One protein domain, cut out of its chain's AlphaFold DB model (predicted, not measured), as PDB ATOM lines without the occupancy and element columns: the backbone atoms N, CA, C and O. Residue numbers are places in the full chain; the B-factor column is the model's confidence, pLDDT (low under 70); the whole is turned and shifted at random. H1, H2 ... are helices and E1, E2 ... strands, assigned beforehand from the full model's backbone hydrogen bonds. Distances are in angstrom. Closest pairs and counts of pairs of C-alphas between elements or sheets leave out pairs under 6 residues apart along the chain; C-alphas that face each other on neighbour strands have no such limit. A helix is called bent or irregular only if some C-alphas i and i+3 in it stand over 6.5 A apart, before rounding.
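Overview. This is residues 799 to 895 of the 895 residues of the protein "TRAP transporter fused permease subunit" of Acidobacteria bacterium (UniProt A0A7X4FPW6). Three helices run back and forth along a rod, their centres making a triangle, with H2 packed on both H1 and H3 at shallow tilts and running the opposite way to each; the small strand hairpin of E1 and E2 lies near one end of the rod, between H2 and H3 in the chain. The printed part has 97 residues, with three named helices and two named strands in the order H1, H2, E1, E2, H3. The two-strand sheet has the order E1, E2 and is antiparallel; the class is mostly helix. The whole is loose, with a radius of gyration of the C-alphas of 15.9 A and spans of 56 by 25 by 20 A.

Arrangement. E1, residues 860 to 863, and E2, residues 866 to 869, form an antiparallel hairpin, with N 861 and O 868 within hydrogen-bond range at 2.9 A. H3, residues 870 to 891, follows E2 by a tight link. H2, residues 841 to 855, touches H3 at a shallow tilt of 30 degrees, opposite ways; their closest C-alphas are those of Ala 850 and Gly 875, 4.3 A apart. H1, residues 810 to 832, forms a helical hairpin with H2 at a shallow tilt of 24 degrees; the closest C-alphas are those of Gly 823 and Ala 851, 4.6 A apart. H1 and H3 only just touch, with 3 pairs of C-alphas within 8 A, through residues 819 to 826 of H1 and 872 to 879 of H3; the closest are Ile 819 and Asp 872, 7.2 A apart. Their tilt is steep, 46 degrees, the same way. Helix packing is mostly aligned, only just, with 2 of 3 touching pairs at a shallow tilt. H1 is apart from E1 and E2. Every O i to N i+4 pair is within hydrogen-bond range in H2, against 17 of 19 in H1 and 16 of 18 in H3.

Along the chain. H1 is 32.3 A long from C-alpha 810 at (160.445, 103.850, 145.377); it is irregular, only just, with C-alphas 812 and 815 6.6 A apart. H2 measures 20.7 A, E1 9.2 A and E2 9.6 A. H3 measures 32.5 A and ends with C-alpha 891 at (129.667, 89.304, 123.463).

Size, cuts and confidence. The C-alphas farthest apart, those of Ala 804 and Pro 895, are 57.7 A apart. The printed part has no cut and no long link. Its mean pLDDT is 81.7; residues 857 to 867 and 888 to 895 are under 70.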
ATOM      1  N   LEU A 799     166.433  98.240 137.900       91.31
ATOM      2  CA  LEU A 799     167.497  97.706 138.760       91.31
ATOM      3  C   LEU A 799     167.506  98.356 140.154       91.31
ATOM      4  O   LEU A 799     168.454  98.165 140.909       91.31
ATOM      5  N   MET A 800     166.481  99.142 140.501       91.44
ATOM      6  CA  MET A 800     166.485 100.021 141.677       91.44
ATOM      7  C   MET A 800     167.594 101.096 141.643       91.44
ATOM      8  O   MET A 800     167.964 101.618 142.694       91.44
ATOM      9  N   LEU A 801     168.110 101.446 140.457       88.38
ATOM     10  CA  LEU A 801     169.145 102.467 140.254       88.38
ATOM     11  C   LEU A 801     168.580 103.681 139.506       88.38
ATOM     12  O   LEU A 801     167.628 103.575 138.742       88.38
ATOM     13  N   THR A 802     169.175 104.846 139.707       85.31
ATOM     14  CA  THR A 802     168.945 106.047 138.894       85.31
ATOM     15  C   THR A 802     169.823 106.020 137.641       85.31
ATOM     16  O   THR A 802     170.776 105.244 137.557       85.31
ATOM     17  N   ALA A 803     169.583 106.931 136.693       77.50
ATOM     18  CA  ALA A 803     170.473 107.149 135.548       77.50
ATOM     19  C   ALA A 803     171.930 107.508 135.932       77.50
ATOM     20  O   ALA A 803     172.832 107.314 135.122       77.50
ATOM     21  N   ALA A 804     172.175 107.990 137.158       76.44
ATOM     22  CA  ALA A 804     173.513 108.267 137.687       76.44
ATOM     23  C   ALA A 804     174.190 107.044 138.348       76.44
ATOM     24  O   ALA A 804     175.352 107.126 138.731       76.44
ATOM     25  N   GLY A 805     173.478 105.921 138.508       78.88
ATOM     26  CA  GLY A 805     173.946 104.735 139.235       78.88
ATOM     27  C   GLY A 805     173.620 104.726 140.735       78.88
ATOM     28  O   GLY A 805     173.680 103.664 141.347       78.88
ATOM     29  N   GLU A 806     173.206 105.858 141.311       84.81
ATOM     30  CA  GLU A 806     172.751 105.957 142.708       84.81
ATOM     31  C   GLU A 806     171.436 105.189 142.951       84.81
ATOM     32  O   GLU A 806     170.649 105.056 142.009       84.81
ATOM     33  N   PRO A 807     171.126 104.732 144.182       84.25
ATOM     34  CA  PRO A 807     169.866 104.054 144.494       84.25
ATOM     35  C   PRO A 807     168.632 104.916 144.177       84.25
ATOM     36  O   PRO A 807     168.494 106.033 144.675       84.25
ATOM     37  N   ALA A 808     167.702 104.390 143.377       84.69
ATOM     38  CA  ALA A 808     166.463 105.090 143.038       84.69
ATOM     39  C   ALA A 808     165.462 105.106 144.206       84.69
ATOM     40  O   ALA A 808     165.406 104.195 145.034       84.69
ATOM     41  N   GLY A 809     164.613 106.133 144.244       85.44
ATOM     42  CA  GLY A 809     163.490 106.212 145.177       85.44
ATOM     43  C   GLY A 809     162.317 105.332 144.735       85.44
ATOM     44  O   GLY A 809     162.039 105.206 143.544       85.44
ATOM     45  N   TRP A 810     161.561 104.765 145.682       82.69
ATOM     46  CA  TRP A 810     160.445 103.850 145.377       82.69
ATOM     47  C   TRP A 810     159.430 104.428 144.377       82.69
ATOM     48  O   TRP A 810     158.964 103.717 143.489       82.69
ATOM     49  N   LEU A 811     159.139 105.730 144.473       80.94
ATOM     50  CA  LEU A 811     158.216 106.437 143.579       80.94
ATOM     51  C   LEU A 811     158.712 106.482 142.119       80.94
ATOM     52  O   LEU A 811     157.900 106.399 141.202       80.94
ATOM     53  N   GLN A 812     160.033 106.544 141.903       81.69
ATOM     54  CA  GLN A 812     160.654 106.512 140.573       81.69
ATOM     55  C   GLN A 812     160.560 105.117 139.937       81.69
ATOM     56  O   GLN A 812     160.423 105.009 138.724       81.69
ATOM     57  N   MET A 813     160.576 104.044 140.741       85.25
ATOM     58  CA  MET A 813     160.487 102.663 140.246       85.25
ATOM     59  C   MET A 813     159.069 102.261 139.815       85.25
ATOM     60  O   MET A 813     158.916 101.441 138.910       85.25
ATOM     61  N   LEU A 814     158.023 102.807 140.453       87.12
ATOM     62  CA  LEU A 814     156.637 102.353 140.255       87.12
ATOM     63  C   LEU A 814     156.180 102.421 138.791       87.12
ATOM     64  O   LEU A 814     155.601 101.455 138.289       87.12
ATOM     65  N   LEU A 815     156.449 103.532 138.099       85.69
ATOM     66  CA  LEU A 815     156.005 103.732 136.717       85.69
ATOM     67  C   LEU A 815     156.766 102.822 135.720       85.69
ATOM     68  O   LEU A 815     156.093 102.071 135.007       85.69
ATOM     69  N   PRO A 816     158.116 102.762 135.705       87.25
ATOM     70  CA  PRO A 816     158.872 101.780 134.925       87.25
ATOM     71  C   PRO A 816     158.467 100.326 135.197       87.25
ATOM     72  O   PRO A 816     158.284  99.567 134.246       87.25
ATOM     73  N   VAL A 817     158.261  99.926 136.459       90.56
ATOM     74  CA  VAL A 817     157.860  98.549 136.809       90.56
ATOM     75  C   VAL A 817     156.445  98.225 136.316       90.56
ATOM     76  O   VAL A 817     156.218  97.128 135.796       90.56
ATOM     77  N   ALA A 818     155.496  99.160 136.418       91.12
ATOM     78  CA  ALA A 818     154.141  98.980 135.896       91.12
ATOM     79  C   ALA A 818     154.129  98.854 134.361       91.12
ATOM     80  O   ALA A 818     153.507  97.937 133.816       91.12
ATOM     81  N   ILE A 819     154.873  99.720 133.667       89.94
ATOM     82  CA  ILE A 819     155.014  99.703 132.204       89.94
ATOM     83  C   ILE A 819     155.714  98.421 131.743       89.94
ATOM     84  O   ILE A 819     155.236  97.760 130.820       89.94
ATOM     85  N   ALA A 820     156.773  97.992 132.434       91.50
ATOM     86  CA  ALA A 820     157.461  96.741 132.135       91.50
ATOM     87  C   ALA A 820     156.566  95.517 132.353       91.50
ATOM     88  O   ALA A 820     156.523  94.627 131.504       91.50
ATOM     89  N   THR A 821     155.780  95.499 133.431       94.12
ATOM     90  CA  THR A 821     154.772  94.459 133.688       94.12
ATOM     91  C   THR A 821     153.734  94.395 132.562       94.12
ATOM     92  O   THR A 821     153.358  93.303 132.120       94.12
ATOM     93  N   LEU A 822     153.304  95.549 132.042       93.50
ATOM     94  CA  LEU A 822     152.372  95.629 130.919       93.50
ATOM     95  C   LEU A 822     153.007  95.140 129.607       93.50
ATOM     96  O   LEU A 822     152.427  94.286 128.940       93.50
ATOM     97  N   GLY A 823     154.215  95.603 129.270       92.94
ATOM     98  CA  GLY A 823     154.957  95.181 128.074       92.94
ATOM     99  C   GLY A 823     155.245  93.677 128.061       92.94
ATOM    100  O   GLY A 823     154.981  93.000 127.064       92.94
ATOM    101  N   VAL A 824     155.670  93.126 129.203       93.00
ATOM    102  CA  VAL A 824     155.812  91.680 129.445       93.00
ATOM    103  C   VAL A 824     154.487  90.942 129.226       93.00
ATOM    104  O   VAL A 824     154.472  89.895 128.577       93.00
ATOM    105  N   THR A 825     153.366  91.487 129.706       93.94
ATOM    106  CA  THR A 825     152.033  90.882 129.535       93.94
ATOM    107  C   THR A 825     151.588  90.878 128.068       93.94
ATOM    108  O   THR A 825     151.120  89.849 127.573       93.94
ATOM    109  N   CYS A 826     151.793  91.984 127.346       93.50
ATOM    110  CA  CYS A 826     151.547  92.088 125.905       93.50
ATOM    111  C   CYS A 826     152.372  91.055 125.122       93.50
ATOM    112  O   CYS A 826     151.832  90.309 124.301       93.50
ATOM    113  N   PHE A 827     153.673  90.959 125.416       93.38
ATOM    114  CA  PHE A 827     154.587  90.039 124.740       93.38
ATOM    115  C   PHE A 827     154.226  88.571 125.039       93.38
ATOM    116  O   PHE A 827     154.153  87.749 124.121       93.38
ATOM    117  N   ALA A 828     153.894  88.246 126.293       93.75
ATOM    118  CA  ALA A 828     153.450  86.916 126.708       93.75
ATOM    119  C   ALA A 828     152.178  86.455 125.970       93.75
ATOM    120  O   ALA A 828     152.134  85.343 125.425       93.75
ATOM    121  N   ALA A 829     151.165  87.323 125.890       92.44
ATOM    122  CA  ALA A 829     149.934  87.070 125.141       92.44
ATOM    123  C   ALA A 829     150.198  86.915 123.628       92.44
ATOM    124  O   ALA A 829     149.646  86.015 122.985       92.44
ATOM    125  N   GLY A 830     151.108  87.718 123.064       92.94
ATOM    126  CA  GLY A 830     151.584  87.588 121.682       92.94
ATOM    127  C   GLY A 830     152.252  86.236 121.403       92.94
ATOM    128  O   GLY A 830     151.911  85.561 120.423       92.94
ATOM    129  N   ILE A 831     153.148  85.772 122.280       92.19
ATOM    130  CA  ILE A 831     153.840  84.474 122.158       92.19
ATOM    131  C   ILE A 831     152.847  83.302 122.220       92.19
ATOM    132  O   ILE A 831     152.934  82.382 121.395       92.19
ATOM    133  N   ALA A 832     151.880  83.339 123.141       90.06
ATOM    134  CA  ALA A 832     150.836  82.318 123.263       90.06
ATOM    135  C   ALA A 832     149.804  82.362 122.113       90.06
ATOM    136  O   ALA A 832     149.313  81.315 121.671       90.06
ATOM    137  N   GLY A 833     149.502  83.558 121.595       89.69
ATOM    138  CA  GLY A 833     148.424  83.805 120.631       89.69
ATOM    139  C   GLY A 833     147.031  83.809 121.270       89.69
ATOM    140  O   GLY A 833     146.066  83.404 120.627       89.69
ATOM    141  N   GLN A 834     146.933  84.211 122.537       88.81
ATOM    142  CA  GLN A 834     145.723  84.159 123.361       88.81
ATOM    143  C   GLN A 834     145.747  85.328 124.352       88.81
ATOM    144  O   GLN A 834     146.805  85.629 124.899       88.81
ATOM    145  N   LEU A 835     144.591  85.957 124.585       87.25
ATOM    146  CA  LEU A 835     144.405  86.943 125.654       87.25
ATOM    147  C   LEU A 835     143.217  86.521 126.533       87.25
ATOM    148  O   LEU A 835     143.377  85.616 127.344       87.25
ATOM    149  N   ARG A 836     142.013  87.080 126.337       83.75
ATOM    150  CA  ARG A 836     140.770  86.453 126.830       83.75
ATOM    151  C   ARG A 836     140.274  85.438 125.804       83.75
ATOM    152  O   ARG A 836     140.127  84.264 126.118       83.75
ATOM    153  N   ASN A 837     140.140  85.892 124.561       84.31
ATOM    154  CA  ASN A 837     139.849  85.069 123.388       84.31
ATOM    155  C   ASN A 837     141.120  84.835 122.544       84.31
ATOM    156  O   ASN A 837     142.083  85.608 122.678       84.31
ATOM    157  N   PRO A 838     141.141  83.817 121.658       85.81
ATOM    158  CA  PRO A 838     142.246  83.584 120.729       85.81
ATOM    159  C   PRO A 838     142.569  84.827 119.889       85.81
ATOM    160  O   PRO A 838     141.672  85.502 119.383       85.81
ATOM    161  N   LEU A 839     143.857  85.142 119.732       86.50
ATOM    162  CA  LEU A 839     144.295  86.312 118.969       86.50
ATOM    163  C   LEU A 839     144.499  85.947 117.493       86.50
ATOM    164  O   LEU A 839     145.485  85.300 117.130       86.50
ATOM    165  N   ALA A 840     143.584  86.414 116.640       87.31
ATOM    166  CA  ALA A 840     143.768  86.437 115.189       87.31
ATOM    167  C   ALA A 840     145.010  87.265 114.793       87.31
ATOM    168  O   ALA A 840     145.485  88.096 115.568       87.31
ATOM    169  N   LEU A 841     145.535  87.055 113.579       89.19
ATOM    170  CA  LEU A 841     146.845  87.585 113.174       89.19
ATOM    171  C   LEU A 841     146.970  89.112 113.327       89.19
ATOM    172  O   LEU A 841     147.975  89.565 113.863       89.19
ATOM    173  N   GLY A 842     145.951  89.890 112.944       90.19
ATOM    174  CA  GLY A 842     145.937  91.352 113.107       90.19
ATOM    175  C   GLY A 842     146.077  91.798 114.573       90.19
ATOM    176  O   GLY A 842     147.103  92.381 114.922       90.19
ATOM    177  N   PRO A 843     145.122  91.465 115.466       89.75
ATOM    178  CA  PRO A 843     145.234  91.733 116.905       89.75
ATOM    179  C   PRO A 843     146.511  91.179 117.554       89.75
ATOM    180  O   PRO A 843     147.033  91.770 118.495       89.75
ATOM    181  N   ARG A 844     147.050  90.063 117.044       91.88
ATOM    182  CA  ARG A 844     148.311  89.481 117.518       91.88
ATOM    183  C   ARG A 844     149.537  90.295 117.094       91.88
ATOM    184  O   ARG A 844     150.445  90.460 117.898       91.88
ATOM    185  N   LEU A 845     149.574  90.823 115.872       92.56
ATOM    186  CA  LEU A 845     150.620  91.757 115.445       92.56
ATOM    187  C   LEU A 845     150.502  93.085 116.204       92.56
ATOM    188  O   LEU A 845     151.511  93.605 116.668       92.56
ATOM    189  N   ALA A 846     149.281  93.572 116.437       92.38
ATOM    190  CA  ALA A 846     149.037  94.759 117.253       92.38
ATOM    191  C   ALA A 846     149.492  94.587 118.716       92.38
ATOM    192  O   ALA A 846     150.056  95.521 119.275       92.38
ATOM    193  N   ILE A 847     149.337  93.404 119.333       92.62
ATOM    194  CA  ILE A 847     149.833  93.165 120.703       92.62
ATOM    195  C   ILE A 847     151.366  93.042 120.769       92.62
ATOM    196  O   ILE A 847     151.964  93.464 121.756       92.62
ATOM    197  N   PHE A 848     152.019  92.543 119.709       91.75
ATOM    198  CA  PHE A 848     153.478  92.638 119.570       91.75
ATOM    199  C   PHE A 848     153.936  94.086 119.334       91.75
ATOM    200  O   PHE A 848     154.970  94.471 119.864       91.75
ATOM    201  N   GLY A 849     153.164  94.898 118.604       91.25
ATOM    202  CA  GLY A 849     153.406  96.337 118.456       91.25
ATOM    203  C   GLY A 849     153.267  97.094 119.779       91.25
ATOM    204  O   GLY A 849     154.145  97.869 120.132       91.25
ATOM    205  N   ALA A 850     152.220  96.806 120.559       91.19
ATOM    206  CA  ALA A 850     152.033  97.369 121.895       91.19
ATOM    207  C   ALA A 850     153.178  96.974 122.837       91.19
ATOM    208  O   ALA A 850     153.706  97.826 123.544       91.19
ATOM    209  N   ALA A 851     153.610  95.706 122.802       90.50
ATOM    210  CA  ALA A 851     154.812  95.274 123.506       90.50
ATOM    211  C   ALA A 851     156.044  96.062 123.033       90.50
ATOM    212  O   ALA A 851     156.713  96.664 123.856       90.50
ATOM    213  N   ALA A 852     156.319  96.129 121.728       88.56
ATOM    214  CA  ALA A 852     157.477  96.848 121.197       88.56
ATOM    215  C   ALA A 852     157.502  98.331 121.611       88.56
ATOM    216  O   ALA A 852     158.564  98.827 121.962       88.56
ATOM    217  N   LEU A 853     156.351  99.011 121.640       88.31
ATOM    218  CA  LEU A 853     156.229 100.396 122.104       88.31
ATOM    219  C   LEU A 853     156.521 100.545 123.611       88.31
ATOM    220  O   LEU A 853     157.315 101.402 123.980       88.31
ATOM    221  N   LEU A 854     155.956  99.674 124.460       86.44
ATOM    222  CA  LEU A 854     156.183  99.645 125.922       86.44
ATOM    223  C   LEU A 854     157.598  99.181 126.326       86.44
ATOM    224  O   LEU A 854     158.008  99.336 127.475       86.44
ATOM    225  N   LEU A 855     158.315  98.525 125.411       79.56
ATOM    226  CA  LEU A 855     159.653  97.964 125.622       79.56
ATOM    227  C   LEU A 855     160.759  98.818 124.971       79.56
ATOM    228  O   LEU A 855     161.938  98.554 125.203       79.56
ATOM    229  N   ALA A 856     160.403  99.814 124.154       77.25
ATOM    230  CA  ALA A 856     161.352 100.665 123.444       77.25
ATOM    231  C   ALA A 856     161.846 101.849 124.303       77.25
ATOM    232  O   ALA A 856     161.110 102.361 125.155       77.25
ATOM    233  N   PRO A 857     163.075 102.341 124.054       69.56
ATOM    234  CA  PRO A 857     163.450 103.700 124.419       69.56
ATOM    235  C   PRO A 857     162.691 104.701 123.537       69.56
ATOM    236  O   PRO A 857     162.530 104.487 122.335       69.56
ATOM    237  N   GLY A 858     162.246 105.811 124.119       63.19
ATOM    238  CA  GLY A 858     161.510 106.853 123.406       63.19
ATOM    239  C   GLY A 858     161.574 108.200 124.125       63.19
ATOM    240  O   GLY A 858     161.938 108.238 125.300       63.19
ATOM    241  N   PRO A 859     161.228 109.304 123.440       64.56
ATOM    242  CA  PRO A 859     161.271 110.636 124.028       64.56
ATOM    243  C   PRO A 859     160.268 110.766 125.180       64.56
ATOM    244  O   PRO A 859     159.086 110.435 125.035       64.56
ATOM    245  N   SER A 860     160.753 111.263 126.315       69.38
ATOM    246  CA  SER A 860     159.961 111.635 127.486       69.38
ATOM    247  C   SER A 860     159.441 113.063 127.370       69.38
ATOM    248  O   SER A 860     160.205 113.978 127.068       69.38
ATOM    249  N   VAL A 861     158.160 113.258 127.673       67.81
ATOM    250  CA  VAL A 861     157.581 114.580 127.938       67.81
ATOM    251  C   VAL A 861     157.488 114.741 129.451       67.81
ATOM    252  O   VAL A 861     156.913 113.883 130.120       67.81
ATOM    253  N   GLU A 862     158.057 115.809 130.001       66.62
ATOM    254  CA  GLU A 862     157.898 116.117 131.424       66.62
ATOM    255  C   GLU A 862     156.490 116.644 131.700       66.62
ATOM    256  O   GLU A 862     156.050 117.635 131.115       66.62
ATOM    257  N   LEU A 863     155.781 115.986 132.616       52.53
ATOM    258  CA  LEU A 863     154.477 116.412 133.100       52.53
ATOM    259  C   LEU A 863     154.482 116.352 134.631       52.53
ATOM    260  O   LEU A 863     154.702 115.293 135.214       52.53
ATOM    261  N   ALA A 864     154.276 117.500 135.283       54.47
ATOM    262  CA  ALA A 864     154.297 117.639 136.746       54.47
ATOM    263  C   ALA A 864     155.550 117.032 137.433       54.47
ATOM    264  O   ALA A 864     155.451 116.442 138.507       54.47
ATOM    265  N   GLY A 865     156.726 117.156 136.804       57.62
ATOM    266  CA  GLY A 865     157.998 116.628 137.322       57.62
ATOM    267  C   GLY A 865     158.264 115.144 137.031       57.62
ATOM    268  O   GLY A 865     159.299 114.628 137.444       57.62
ATOM    269  N   PHE A 866     157.379 114.457 136.300       59.91
ATOM    270  CA  PHE A 866     157.592 113.082 135.841       59.91
ATOM    271  C   PHE A 866     157.759 113.043 134.320       59.91
ATOM    272  O   PHE A 866     156.876 113.468 133.576       59.91
ATOM    273  N   GLY A 867     158.882 112.501 133.843       67.00
ATOM    274  CA  GLY A 867     159.099 112.233 132.421       67.00
ATOM    275  C   GLY A 867     158.284 111.025 131.960       67.00
ATOM    276  O   GLY A 867     158.629 109.891 132.283       67.00
ATOM    277  N   ILE A 868     157.215 111.251 131.194       71.31
ATOM    278  CA  ILE A 868     156.364 110.194 130.630       71.31
ATOM    279  C   ILE A 868     156.803 109.927 129.179       71.31
ATOM    280  O   ILE A 868     156.675 110.825 128.340       71.31
ATOM    281  N   PRO A 869     157.309 108.727 128.829       79.12
ATOM    282  CA  PRO A 869     157.680 108.414 127.451       79.12
ATOM    283  C   PRO A 869     156.457 108.327 126.535       79.12
ATOM    284  O   PRO A 869     155.514 107.576 126.791       79.12
ATOM    285  N   LEU A 870     156.488 109.053 125.415       82.38
ATOM    286  CA  LEU A 870     155.366 109.109 124.469       82.38
ATOM    287  C   LEU A 870     155.032 107.727 123.869       82.38
ATOM    288  O   LEU A 870     153.867 107.417 123.613       82.38
ATOM    289  N   LEU A 871     156.051 106.875 123.693       84.88
ATOM    290  CA  LEU A 871     155.878 105.497 123.223       84.88
ATOM    291  C   LEU A 871     155.108 104.629 124.225       84.88
ATOM    292  O   LEU A 871     154.323 103.784 123.800       84.88
ATOM    293  N   ASP A 872     155.256 104.866 125.531       84.81
ATOM    294  CA  ASP A 872     154.531 104.096 126.541       84.81
ATOM    295  C   ASP A 872     153.040 104.419 126.496       84.81
ATOM    296  O   ASP A 872     152.216 103.508 126.498       84.81
ATOM    297  N   VAL A 873     152.681 105.700 126.364       86.06
ATOM    298  CA  VAL A 873     151.283 106.135 126.205       86.06
ATOM    299  C   VAL A 873     150.665 105.510 124.948       86.06
ATOM    300  O   VAL A 873     149.565 104.955 125.009       86.06
ATOM    301  N   ALA A 874     151.394 105.513 123.826       88.12
ATOM    302  CA  ALA A 874     150.962 104.858 122.592       88.12
ATOM    303  C   ALA A 874     150.815 103.330 122.752       88.12
ATOM    304  O   ALA A 874     149.847 102.741 122.262       88.12
ATOM    305  N   GLY A 875     151.732 102.681 123.475       88.50
ATOM    306  CA  GLY A 875     151.694 101.249 123.771       88.50
ATOM    307  C   GLY A 875     150.546 100.846 124.705       88.50
ATOM    308  O   GLY A 875     149.859  99.859 124.435       88.50
ATOM    309  N   VAL A 876     150.275 101.640 125.749       90.62
ATOM    310  CA  VAL A 876     149.110 101.496 126.642       90.62
ATOM    311  C   VAL A 876     147.815 101.632 125.840       90.62
ATOM    312  O   VAL A 876     146.938 100.773 125.950       90.62
ATOM    313  N   ALA A 877     147.698 102.667 125.001       90.69
ATOM    314  CA  ALA A 877     146.516 102.902 124.174       90.69
ATOM    315  C   ALA A 877     146.274 101.758 123.172       90.69
ATOM    316  O   ALA A 877     145.154 101.249 123.067       90.69
ATOM    317  N   LEU A 878     147.327 101.289 122.492       91.06
ATOM    318  CA  LEU A 878     147.245 100.174 121.546       91.06
ATOM    319  C   LEU A 878     146.866  98.856 122.240       91.06
ATOM    320  O   LEU A 878     146.002  98.129 121.744       91.06
ATOM    321  N   PHE A 879     147.436  98.562 123.416       91.50
ATOM    322  CA  PHE A 879     147.012  97.415 124.226       91.50
ATOM    323  C   PHE A 879     145.553  97.543 124.682       91.50
ATOM    324  O   PHE A 879     144.801  96.573 124.591       91.50
ATOM    325  N   GLY A 880     145.128  98.734 125.114       89.81
ATOM    326  CA  GLY A 880     143.745  99.029 125.493       89.81
ATOM    327  C   GLY A 880     142.755  98.750 124.360       89.81
ATOM    328  O   GLY A 880     141.769  98.040 124.571       89.81
ATOM    329  N   GLY A 881     143.057  99.212 123.143       89.38
ATOM    330  CA  GLY A 881     142.259  98.941 121.943       89.38
ATOM    331  C   GLY A 881     142.189  97.451 121.588       89.38
ATOM    332  O   GLY A 881     141.101  96.915 121.369       89.38
ATOM    333  N   VAL A 882     143.325  96.742 121.612       89.06
ATOM    334  CA  VAL A 882     143.370  95.282 121.383       89.06
ATOM    335  C   VAL A 882     142.574  94.523 122.453       89.06
ATOM    336  O   VAL A 882     141.836  93.591 122.127       89.06
ATOM    337  N   LEU A 883     142.673  94.928 123.722       89.00
ATOM    338  CA  LEU A 883     141.929  94.336 124.833       89.00
ATOM    339  C   LEU A 883     140.420  94.602 124.721       89.00
ATOM    340  O   LEU A 883     139.635  93.701 125.015       89.00
ATOM    341  N   ALA A 884     140.001  95.792 124.281       87.38
ATOM    342  CA  ALA A 884     138.598  96.121 124.033       87.38
ATOM    343  C   ALA A 884     138.012  95.261 122.899       87.38
ATOM    344  O   ALA A 884     137.044  94.531 123.123       87.38
ATOM    345  N   ALA A 885     138.665  95.226 121.733       86.00
ATOM    346  CA  ALA A 885     138.243  94.391 120.605       86.00
ATOM    347  C   ALA A 885     138.202  92.890 120.966       86.00
ATOM    348  O   ALA A 885     137.265  92.173 120.608       86.00
ATOM    349  N   ASN A 886     139.178  92.403 121.747       85.06
ATOM    350  CA  ASN A 886     139.197  91.018 122.225       85.06
ATOM    351  C   ASN A 886     138.057  90.720 123.223       85.06
ATOM    352  O   ASN A 886     137.597  89.581 123.262       85.06
ATOM    353  N   ARG A 887     137.563  91.710 123.989       80.25
ATOM    354  CA  ARG A 887     136.374  91.571 124.861       80.25
ATOM    355  C   ARG A 887     135.068  91.536 124.066       80.25
ATOM    356  O   ARG A 887     134.200  90.731 124.401       80.25
ATOM    357  N   GLU A 888     134.912  92.363 123.033       65.62
ATOM    358  CA  GLU A 888     133.671  92.408 122.242       65.62
ATOM    359  C   GLU A 888     133.395  91.110 121.484       65.62
ATOM    360  O   GLU A 888     132.240  90.692 121.397       65.62
ATOM    361  N   SER A 889     134.445  90.423 121.018       60.22
ATOM    362  CA  SER A 889     134.310  89.103 120.389       60.22
ATOM    363  C   SER A 889     133.525  88.119 121.266       60.22
ATOM    364  O   SER A 889     132.707  87.375 120.740       60.22
ATOM    365  N   THR A 890     133.711  88.160 122.592       54.88
ATOM    366  CA  THR A 890     132.982  87.310 123.556       54.88
ATOM    367  C   THR A 890     131.492  87.640 123.661       54.88
ATOM    368  O   THR A 890     130.701  86.749 123.942       54.88
ATOM    369  N   ARG A 891     131.088  88.901 123.441       50.75
ATOM    370  CA  ARG A 891     129.667  89.304 123.463       50.75
ATOM    371  C   ARG A 891     128.911  88.865 122.208       50.75
ATOM    372  O   ARG A 891     127.706  88.682 122.282       50.75
ATOM    373  N   LYS A 892     129.601  88.698 121.075       47.19
ATOM    374  CA  LYS A 892     129.009  88.238 119.803       47.19
ATOM    375  C   LYS A 892     129.001  86.710 119.645       47.19
ATOM    376  O   LYS A 892     128.509  86.217 118.637       47.19
ATOM    377  N   SER A 893     129.563  85.976 120.607       43.25
ATOM    378  CA  SER A 893     129.646  84.508 120.611       43.25
ATOM    379  C   SER A 893     129.024  83.856 121.853       43.25
ATOM    380  O   SER A 893     129.200  82.655 122.053       43.25
ATOM    381  N   ALA A 894     128.350  84.633 122.703       31.55
ATOM    382  CA  ALA A 894     127.436  84.108 123.708       31.55
ATOM    383  C   ALA A 894     126.040  83.978 123.062       31.55
ATOM    384  O   ALA A 894     125.644  84.923 122.374       31.55
ATOM    385  N   PRO A 895     125.347  82.835 123.214       40.97
ATOM    386  CA  PRO A 895     123.967  82.665 122.758       40.97
ATOM    387  C   PRO A 895     122.965  83.415 123.651       40.97
ATOM    388  O   PRO A 895     123.271  83.595 124.853       40.97
TER     389      PRO A 895